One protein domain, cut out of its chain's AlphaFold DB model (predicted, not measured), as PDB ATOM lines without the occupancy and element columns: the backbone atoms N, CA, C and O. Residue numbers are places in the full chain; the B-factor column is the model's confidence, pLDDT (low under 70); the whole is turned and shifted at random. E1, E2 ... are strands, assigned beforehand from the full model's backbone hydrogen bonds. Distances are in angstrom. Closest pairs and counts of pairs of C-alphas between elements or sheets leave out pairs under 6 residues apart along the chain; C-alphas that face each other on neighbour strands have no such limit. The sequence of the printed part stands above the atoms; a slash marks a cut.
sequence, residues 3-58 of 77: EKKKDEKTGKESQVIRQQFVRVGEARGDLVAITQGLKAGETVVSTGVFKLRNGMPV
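AT A GLANCE: This is residues 3 to 58 of the 77 residues of an uncharacterized protein of Verrucomicrobia bacterium (UniProt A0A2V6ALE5). This domain has little regular structure: the two-stranded hairpin E3-E4 at one end, the hairpin E1-E2 at the other, and residues 37 to 58, with no named element, winding between them. The tip of E1-E2, residues 7 to 12, sticks out. The 56 printed residues hold four named strands, E1 to E4 in order, in two antiparallel sheets, and no named helix; the class is all strand, with 21 residues in named elements. The whole is loose, radius of gyration of the C-alphas 14.1 A, spanning 45 by 23 by 16 A.

IN THESE COORDINATES: Find C-alpha 23 at (-19.884, 29.644, 44.921); from there E3 runs 15.8 A to residue 28. E4, residues 31 to 36, runs 15.4 A to (-21.766, 33.436, 42.335). E1 is residues 3 to 6, 9.8 A; E2 is residues 13 to 17, 13.2 A.

HOW THE PARTS SIT: In hairpin E3-E4, antiparallel at 155 degrees, look for N 25 and O 33, 2.8 A apart. In hairpin E1-E2, at 144 degrees, N 5 and O 14 are 2.8 A apart. E2 and E3 are apart, though their link is tight.

THE WHOLE: The farthest C-alphas, Lys 9 and Arg 28, are 45.8 A apart. The printed part has no cut, and no printed residue is under 70 in pLDDT.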
ATOM      1  N   GLU A   3      -6.355  42.105  39.445       89.06
ATOM      2  CA  GLU A   3      -6.808  43.492  39.404       89.06
ATOM      3  C   GLU A   3      -5.684  44.382  38.876       89.06
ATOM      4  O   GLU A   3      -4.504  44.150  39.144       89.06
ATOM      5  N   LYS A   4      -6.036  45.421  38.120       86.31
ATOM      6  CA  LYS A   4      -5.075  46.448  37.715       86.31
ATOM      7  C   LYS A   4      -5.003  47.497  38.816       86.31
ATOM      8  O   LYS A   4      -6.004  48.142  39.120       86.31
ATOM      9  N   LYS A   5      -3.822  47.685  39.393       81.19
ATOM     10  CA  LYS A   5      -3.533  48.766  40.330       81.19
ATOM     11  C   LYS A   5      -2.591  49.755  39.662       81.19
ATOM     12  O   LYS A   5      -1.501  49.385  39.235       81.19
ATOM     13  N   LYS A   6      -3.018  51.012  39.567       79.00
ATOM     14  CA  LYS A   6      -2.161  52.106  39.119       79.00
ATOM     15  C   LYS A   6      -1.439  52.677  40.329       79.00
ATOM     16  O   LYS A   6      -2.073  53.012  41.325       79.00
ATOM     17  N   ASP A   7      -0.122  52.745  40.252       74.00
ATOM     18  CA  ASP A   7       0.682  53.397  41.273       74.00
ATOM     19  C   ASP A   7       0.588  54.922  41.091       74.00
ATOM     20  O   ASP A   7       0.956  55.456  40.042       74.00
ATOM     21  N   GLU A   8       0.055  55.632  42.089       70.19
ATOM     22  CA  GLU A   8      -0.194  57.082  42.019       70.19
ATOM     23  C   GLU A   8       1.093  57.917  41.953       70.19
ATOM     24  O   GLU A   8       1.057  59.058  41.500       70.19
ATOM     25  N   LYS A   9       2.242  57.361  42.361       73.94
ATOM     26  CA  LYS A   9       3.528  58.076  42.364       73.94
ATOM     27  C   LYS A   9       4.294  57.908  41.059       73.94
ATOM     28  O   LYS A   9       5.017  58.811  40.654       73.94
ATOM     29  N   THR A  10       4.167  56.752  40.416       74.88
ATOM     30  CA  THR A  10       4.944  56.411  39.213       74.88
ATOM     31  C   THR A  10       4.100  56.336  37.944       74.88
ATOM     32  O   THR A  10       4.650  56.212  36.851       74.88
ATOM     33  N   GLY A  11       2.770  56.380  38.065       75.88
ATOM     34  CA  GLY A  11       1.834  56.229  36.952       75.88
ATOM     35  C   GLY A  11       1.823  54.831  36.326       75.88
ATOM     36  O   GLY A  11       1.059  54.603  35.388       75.88
ATOM     37  N   LYS A  12       2.642  53.897  36.830       77.12
ATOM     38  CA  LYS A  12       2.774  52.541  36.297       77.12
ATOM     39  C   LYS A  12       1.568  51.698  36.693       77.12
ATOM     40  O   LYS A  12       1.208  51.613  37.867       77.12
ATOM     41  N   GLU A  13       0.964  51.049  35.706       82.62
ATOM     42  CA  GLU A  13      -0.048  50.023  35.938       82.62
ATOM     43  C   GLU A  13       0.638  48.706  36.295       82.62
ATOM     44  O   GLU A  13       1.534  48.242  35.593       82.62
ATOM     45  N   SER A  14       0.226  48.106  37.406       85.25
ATOM     46  CA  SER A  14       0.680  46.794  37.856       85.25
ATOM     47  C   SER A  14      -0.517  45.872  38.025       85.25
ATOM     48  O   SER A  14      -1.579  46.287  38.487       85.25
ATOM     49  N   GLN A  15      -0.357  44.608  37.657       91.00
ATOM     50  CA  GLN A  15      -1.350  43.581  37.942       91.00
ATOM     51  C   GLN A  15      -1.100  43.046  39.349       91.00
ATOM     52  O   GLN A  15       0.010  42.632  39.672       91.00
ATOM     53  N   VAL A  16      -2.123  43.074  40.192       92.44
ATOM     54  CA  VAL A  16      -2.072  42.581  41.568       92.44
ATOM     55  C   VAL A  16      -3.126  41.510  41.769       92.44
ATOM     56  O   VAL A  16      -4.181  41.534  41.136       92.44
ATOM     57  N   ILE A  17      -2.855  40.558  42.655       93.25
ATOM     58  CA  ILE A  17      -3.814  39.494  42.941       93.25
ATOM     59  C   ILE A  17      -4.680  39.801  44.163       93.25
ATOM     60  O   ILE A  17      -4.198  40.273  45.195       93.25
ATOM     61  N   ARG A  18      -5.965  39.455  44.069       92.50
ATOM     62  CA  ARG A  18      -6.922  39.468  45.179       92.50
ATOM     63  C   ARG A  18      -7.638  38.127  45.277       92.50
ATOM     64  O   ARG A  18      -8.169  37.615  44.288       92.50
ATOM     65  N   GLN A  19      -7.674  37.551  46.470       92.50
ATOM     66  CA  GLN A  19      -8.494  36.388  46.776       92.50
ATOM     67  C   GLN A  19      -9.963  36.801  46.841       92.50
ATOM     68  O   GLN A  19     -10.320  37.811  47.445       92.50
ATOM     69  N   GLN A  20     -10.808  35.993  46.216       91.94
ATOM     70  CA  GLN A  20     -12.245  36.200  46.148       91.94
ATOM     71  C   GLN A  20     -12.923  34.873  46.471       91.94
ATOM     72  O   GLN A  20     -12.546  33.839  45.922       91.94
ATOM     73  N   PHE A  21     -13.910  34.907  47.364       92.94
ATOM     74  CA  PHE A  21     -14.751  33.746  47.630       92.94
ATOM     75  C   PHE A  21     -15.821  33.635  46.548       92.94
ATOM     76  O   PHE A  21     -16.428  34.637  46.157       92.94
ATOM     77  N   VAL A  22     -16.032  32.413  46.074       94.56
ATOM     78  CA  VAL A  22     -16.963  32.093  44.992       94.56
ATOM     79  C   VAL A  22     -17.831  30.911  45.392       94.56
ATOM     80  O   VAL A  22     -17.426  30.085  46.211       94.56
ATOM     81  N   ARG A  23     -19.021  30.819  44.796       95.94
ATOM     82  CA  ARG A  23     -19.884  29.644  44.921       95.94
ATOM     83  C   ARG A  23     -19.760  28.793  43.667       95.94
ATOM     84  O   ARG A  23     -20.138  29.225  42.578       95.94
ATOM     85  N   VAL A  24     -19.254  27.581  43.838       95.31
ATOM     86  CA  VAL A  24     -19.140  26.585  42.769       95.31
ATOM     87  C   VAL A  24     -20.439  25.792  42.610       95.31
ATOM     88  O   VAL A  24     -21.207  25.649  43.564       95.31
ATOM     89  N   GLY A  25     -20.703  25.341  41.387       94.25
ATOM     90  CA  GLY A  25     -21.820  24.483  40.996       94.25
ATOM     91  C   GLY A  25     -21.324  23.154  40.425       94.25
ATOM     92  O   GLY A  25     -20.355  22.587  40.924       94.25
ATOM     93  N   GLU A  26     -21.988  22.661  39.378       94.69
ATOM     94  CA  GLU A  26     -21.622  21.401  38.719       94.69
ATOM     95  C   GLU A  26     -20.215  21.444  38.098       94.69
ATOM     96  O   GLU A  26     -19.779  22.474  37.579       94.69
ATOM     97  N   ALA A  27     -19.535  20.297  38.100       93.56
ATOM     98  CA  ALA A  27     -18.277  20.080  37.391       93.56
ATOM     99  C   ALA A  27     -18.493  19.113  36.217       93.56
ATOM    100  O   ALA A  27     -19.234  18.136  36.346       93.56
ATOM    101  N   ARG A  28     -17.873  19.394  35.066       91.75
ATOM    102  CA  ARG A  28     -17.946  18.589  33.836       91.75
ATOM    103  C   ARG A  28     -16.583  18.593  33.143       91.75
ATOM    104  O   ARG A  28     -16.174  19.629  32.619       91.75
ATOM    105  N   GLY A  29     -15.895  17.453  33.138       89.19
ATOM    106  CA  GLY A  29     -14.508  17.382  32.664       89.19
ATOM    107  C   GLY A  29     -13.609  18.326  33.462       89.19
ATOM    108  O   GLY A  29     -13.666  18.333  34.690       89.19
ATOM    109  N   ASP A  30     -12.853  19.173  32.764       87.44
ATOM    110  CA  ASP A  30     -11.980  20.187  33.375       87.44
ATOM    111  C   ASP A  30     -12.722  21.473  33.777       87.44
ATOM    112  O   ASP A  30     -12.127  22.407  34.323       87.44
ATOM    113  N   LEU A  31     -14.018  21.577  33.469       89.56
ATOM    114  CA  LEU A  31     -14.805  22.780  33.710       89.56
ATOM    115  C   LEU A  31     -15.566  22.679  35.031       89.56
ATOM    116  O   LEU A  31     -16.257  21.697  35.299       89.56
ATOM    117  N   VAL A  32     -15.519  23.750  35.823       91.94
ATOM    118  CA  VAL A  32     -16.321  23.910  37.043       91.94
ATOM    119  C   VAL A  32     -17.196  25.147  36.899       91.94
ATOM    120  O   VAL A  32     -16.698  26.243  36.635       91.94
ATOM    121  N   ALA A  33     -18.505  24.989  37.079       93.12
ATOM    122  CA  ALA A  33     -19.437  26.105  37.030       93.12
ATOM    123  C   ALA A  33     -19.252  27.019  38.249       93.12
ATOM    124  O   ALA A  33     -19.213  26.555  39.389       93.12
ATOM    125  N   ILE A  34     -19.201  28.334  38.024       93.38
ATOM    126  CA  ILE A  34     -19.235  29.339  39.092       93.38
ATOM    127  C   ILE A  34     -20.589  30.035  39.036       93.38
ATOM    128  O   ILE A  34     -20.929  30.685  38.052       93.38
ATOM    129  N   THR A  35     -21.370  29.871  40.099       94.50
ATOM    130  CA  THR A  35     -22.741  30.394  40.187       94.50
ATOM    131  C   THR A  35     -22.788  31.794  40.785       94.50
ATOM    132  O   THR A  35     -23.682  32.570  40.458       94.50
ATOM    133  N   GLN A  36     -21.839  32.135  41.668       94.69
ATOM    134  CA  GLN A  36     -21.766  33.436  42.335       94.69
ATOM    135  C   GLN A  36     -20.318  33.814  42.670       94.69
ATOM    136  O   GLN A  36     -19.468  32.947  42.873       94.69
ATOM    137  N   GLY A  37     -20.062  35.116  42.815       91.06
ATOM    138  CA  GLY A  37     -18.792  35.648  43.327       91.06
ATOM    139  C   GLY A  37     -17.772  36.065  42.267       91.06
ATOM    140  O   GLY A  37     -16.701  36.527  42.646       91.06
ATOM    141  N   LEU A  38     -18.105  35.946  40.976       92.44
ATOM    142  CA  LEU A  38     -17.328  36.483  39.853       92.44
ATOM    143  C   LEU A  38     -18.238  37.189  38.852       92.44
ATOM    144  O   LEU A  38     -19.434  36.896  38.771       92.44
ATOM    145  N   LYS A  39     -17.654  38.097  38.072       90.12
ATOM    146  CA  LYS A  39     -18.312  38.771  36.946       90.12
ATOM    147  C   LYS A  39     -17.717  38.316  35.616       90.12
ATOM    148  O   LYS A  39     -16.548  37.942  35.530       90.12
ATOM    149  N   ALA A  40     -18.523  38.384  34.559       88.06
ATOM    150  CA  ALA A  40     -18.044  38.123  33.206       88.06
ATOM    151  C   ALA A  40     -16.900  39.088  32.842       88.06
ATOM    152  O   ALA A  40     -16.974  40.283  33.127       88.06
ATOM    153  N   GLY A  41     -15.847  38.556  32.217       88.00
ATOM    154  CA  GLY A  41     -14.652  39.315  31.837       88.00
ATOM    155  C   GLY A  41     -13.573  39.424  32.921       88.00
ATOM    156  O   GLY A  41     -12.498  39.948  32.639       88.00
ATOM    157  N   GLU A  42     -13.804  38.917  34.137       90.06
ATOM    158  CA  GLU A  42     -12.765  38.878  35.171       90.06
ATOM    159  C   GLU A  42     -11.698  37.818  34.867       90.06
ATOM    160  O   GLU A  42     -11.997  36.680  34.506       90.06
ATOM    161  N   THR A  43     -10.429  38.180  35.060       91.19
ATOM    162  CA  THR A  43      -9.310  37.245  34.915       91.19
ATOM    163  C   THR A  43      -9.049  36.518  36.232       91.19
ATOM    164  O   THR A  43      -8.781  37.127  37.277       91.19
ATOM    165  N   VAL A  44      -9.097  35.190  36.177       91.81
ATOM    166  CA  VAL A  44      -8.819  34.295  37.305       91.81
ATOM    167  C   VAL A  44      -7.525  33.529  37.081       91.81
ATOM    168  O   VAL A  44      -7.075  33.352  35.954       91.81
ATOM    169  N   VAL A  45      -6.920  33.085  38.177       91.44
ATOM    170  CA  VAL A  45      -5.713  32.262  38.138       91.44
ATOM    171  C   VAL A  45      -6.133  30.801  38.232       91.44
ATOM    172  O   VAL A  45      -6.799  30.431  39.197       91.44
ATOM    173  N   SER A  46      -5.745  29.989  37.250       88.75
ATOM    174  CA  SER A  46      -6.006  28.544  37.222       88.75
ATOM    175  C   SER A  46      -4.830  27.715  37.746       88.75
ATOM    176  O   SER A  46      -5.041  26.663  38.341       88.75
ATOM    177  N   THR A  47      -3.590  28.189  37.584       85.69
ATOM    178  CA  THR A  47      -2.366  27.457  37.947       85.69
ATOM    179  C   THR A  47      -1.468  28.267  38.884       85.69
ATOM    180  O   THR A  47      -1.463  29.495  38.884       85.69
ATOM    181  N   GLY A  48      -0.704  27.580  39.742       87.06
ATOM    182  CA  GLY A  48       0.261  28.235  40.636       87.06
ATOM    183  C   GLY A  48      -0.345  28.998  41.822       87.06
ATOM    184  O   GLY A  48       0.387  29.697  42.520       87.06
ATOM    185  N   VAL A  49      -1.645  28.831  42.098       88.06
ATOM    186  CA  VAL A  49      -2.376  29.528  43.177       88.06
ATOM    187  C   VAL A  49      -1.713  29.399  44.555       88.06
ATOM    188  O   VAL A  49      -1.715  30.354  45.326       88.06
ATOM    189  N   PHE A  50      -1.061  28.268  44.840       89.38
ATOM    190  CA  PHE A  50      -0.370  28.017  46.111       89.38
ATOM    191  C   PHE A  50       0.803  28.968  46.385       89.38
ATOM    192  O   PHE A  50       1.201  29.136  47.534       89.38
ATOM    193  N   LYS A  51       1.359  29.597  45.344       89.50
ATOM    194  CA  LYS A  51       2.477  30.543  45.464       89.50
ATOM    195  C   LYS A  51       2.013  31.989  45.666       89.50
ATOM    196  O   LYS A  51       2.853  32.870  45.819       89.50
ATOM    197  N   LEU A  52       0.705  32.254  45.640       91.44
ATOM    198  CA  LEU A  52       0.155  33.606  45.559       91.44
ATOM    199  C   LEU A  52      -0.437  34.075  46.891       91.44
ATOM    200  O   LEU A  52      -0.948  33.292  47.691       91.44
ATOM    201  N   ARG A  53      -0.363  35.388  47.130       92.12
ATOM    202  CA  ARG A  53      -0.881  36.062  48.331       92.12
ATOM    203  C   ARG A  53      -1.549  37.378  47.939       92.12
ATOM    204  O   ARG A  53      -1.124  38.014  46.981       92.12
ATOM    205  N   ASN A  54      -2.570  37.801  48.683       90.19
ATOM    206  CA  ASN A  54      -3.284  39.054  48.410       90.19
ATOM    207  C   ASN A  54      -2.335  40.256  48.315       90.19
ATOM    208  O   ASN A  54      -1.468  40.433  49.165       90.19
ATOM    209  N   GLY A  55      -2.536  41.092  47.295       88.94
ATOM    210  CA  GLY A  55      -1.739  42.289  47.028       88.94
ATOM    211  C   GLY A  55      -0.405  42.029  46.326       88.94
ATOM    212  O   GLY A  55       0.296  42.987  46.008       88.94
ATOM    213  N   MET A  56      -0.051  40.768  46.059       91.56
ATOM    214  CA  MET A  56       1.184  40.426  45.357       91.56
ATOM    215  C   MET A  56       1.118  40.873  43.886       91.56
ATOM    216  O   MET A  56       0.103  40.610  43.229       91.56
ATOM    217  N   PRO A  57       2.175  41.518  43.355       90.62
ATOM    218  CA  PRO A  57       2.278  41.803  41.933       90.62
ATOM    219  C   PRO A  57       2.472  40.503  41.151       90.62
ATOM    220  O   PRO A  57       3.239  39.628  41.557       90.62
ATOM    221  N   VAL A  58       1.773  40.373  40.030       90.00
ATOM    222  CA  VAL A  58       1.805  39.178  39.182       90.00
ATOM    223  C   VAL A  58       1.964  39.567  37.718       90.00
ATOM    224  O   VAL A  58       1.580  40.659  37.312       90.00
TER     225      VAL A  58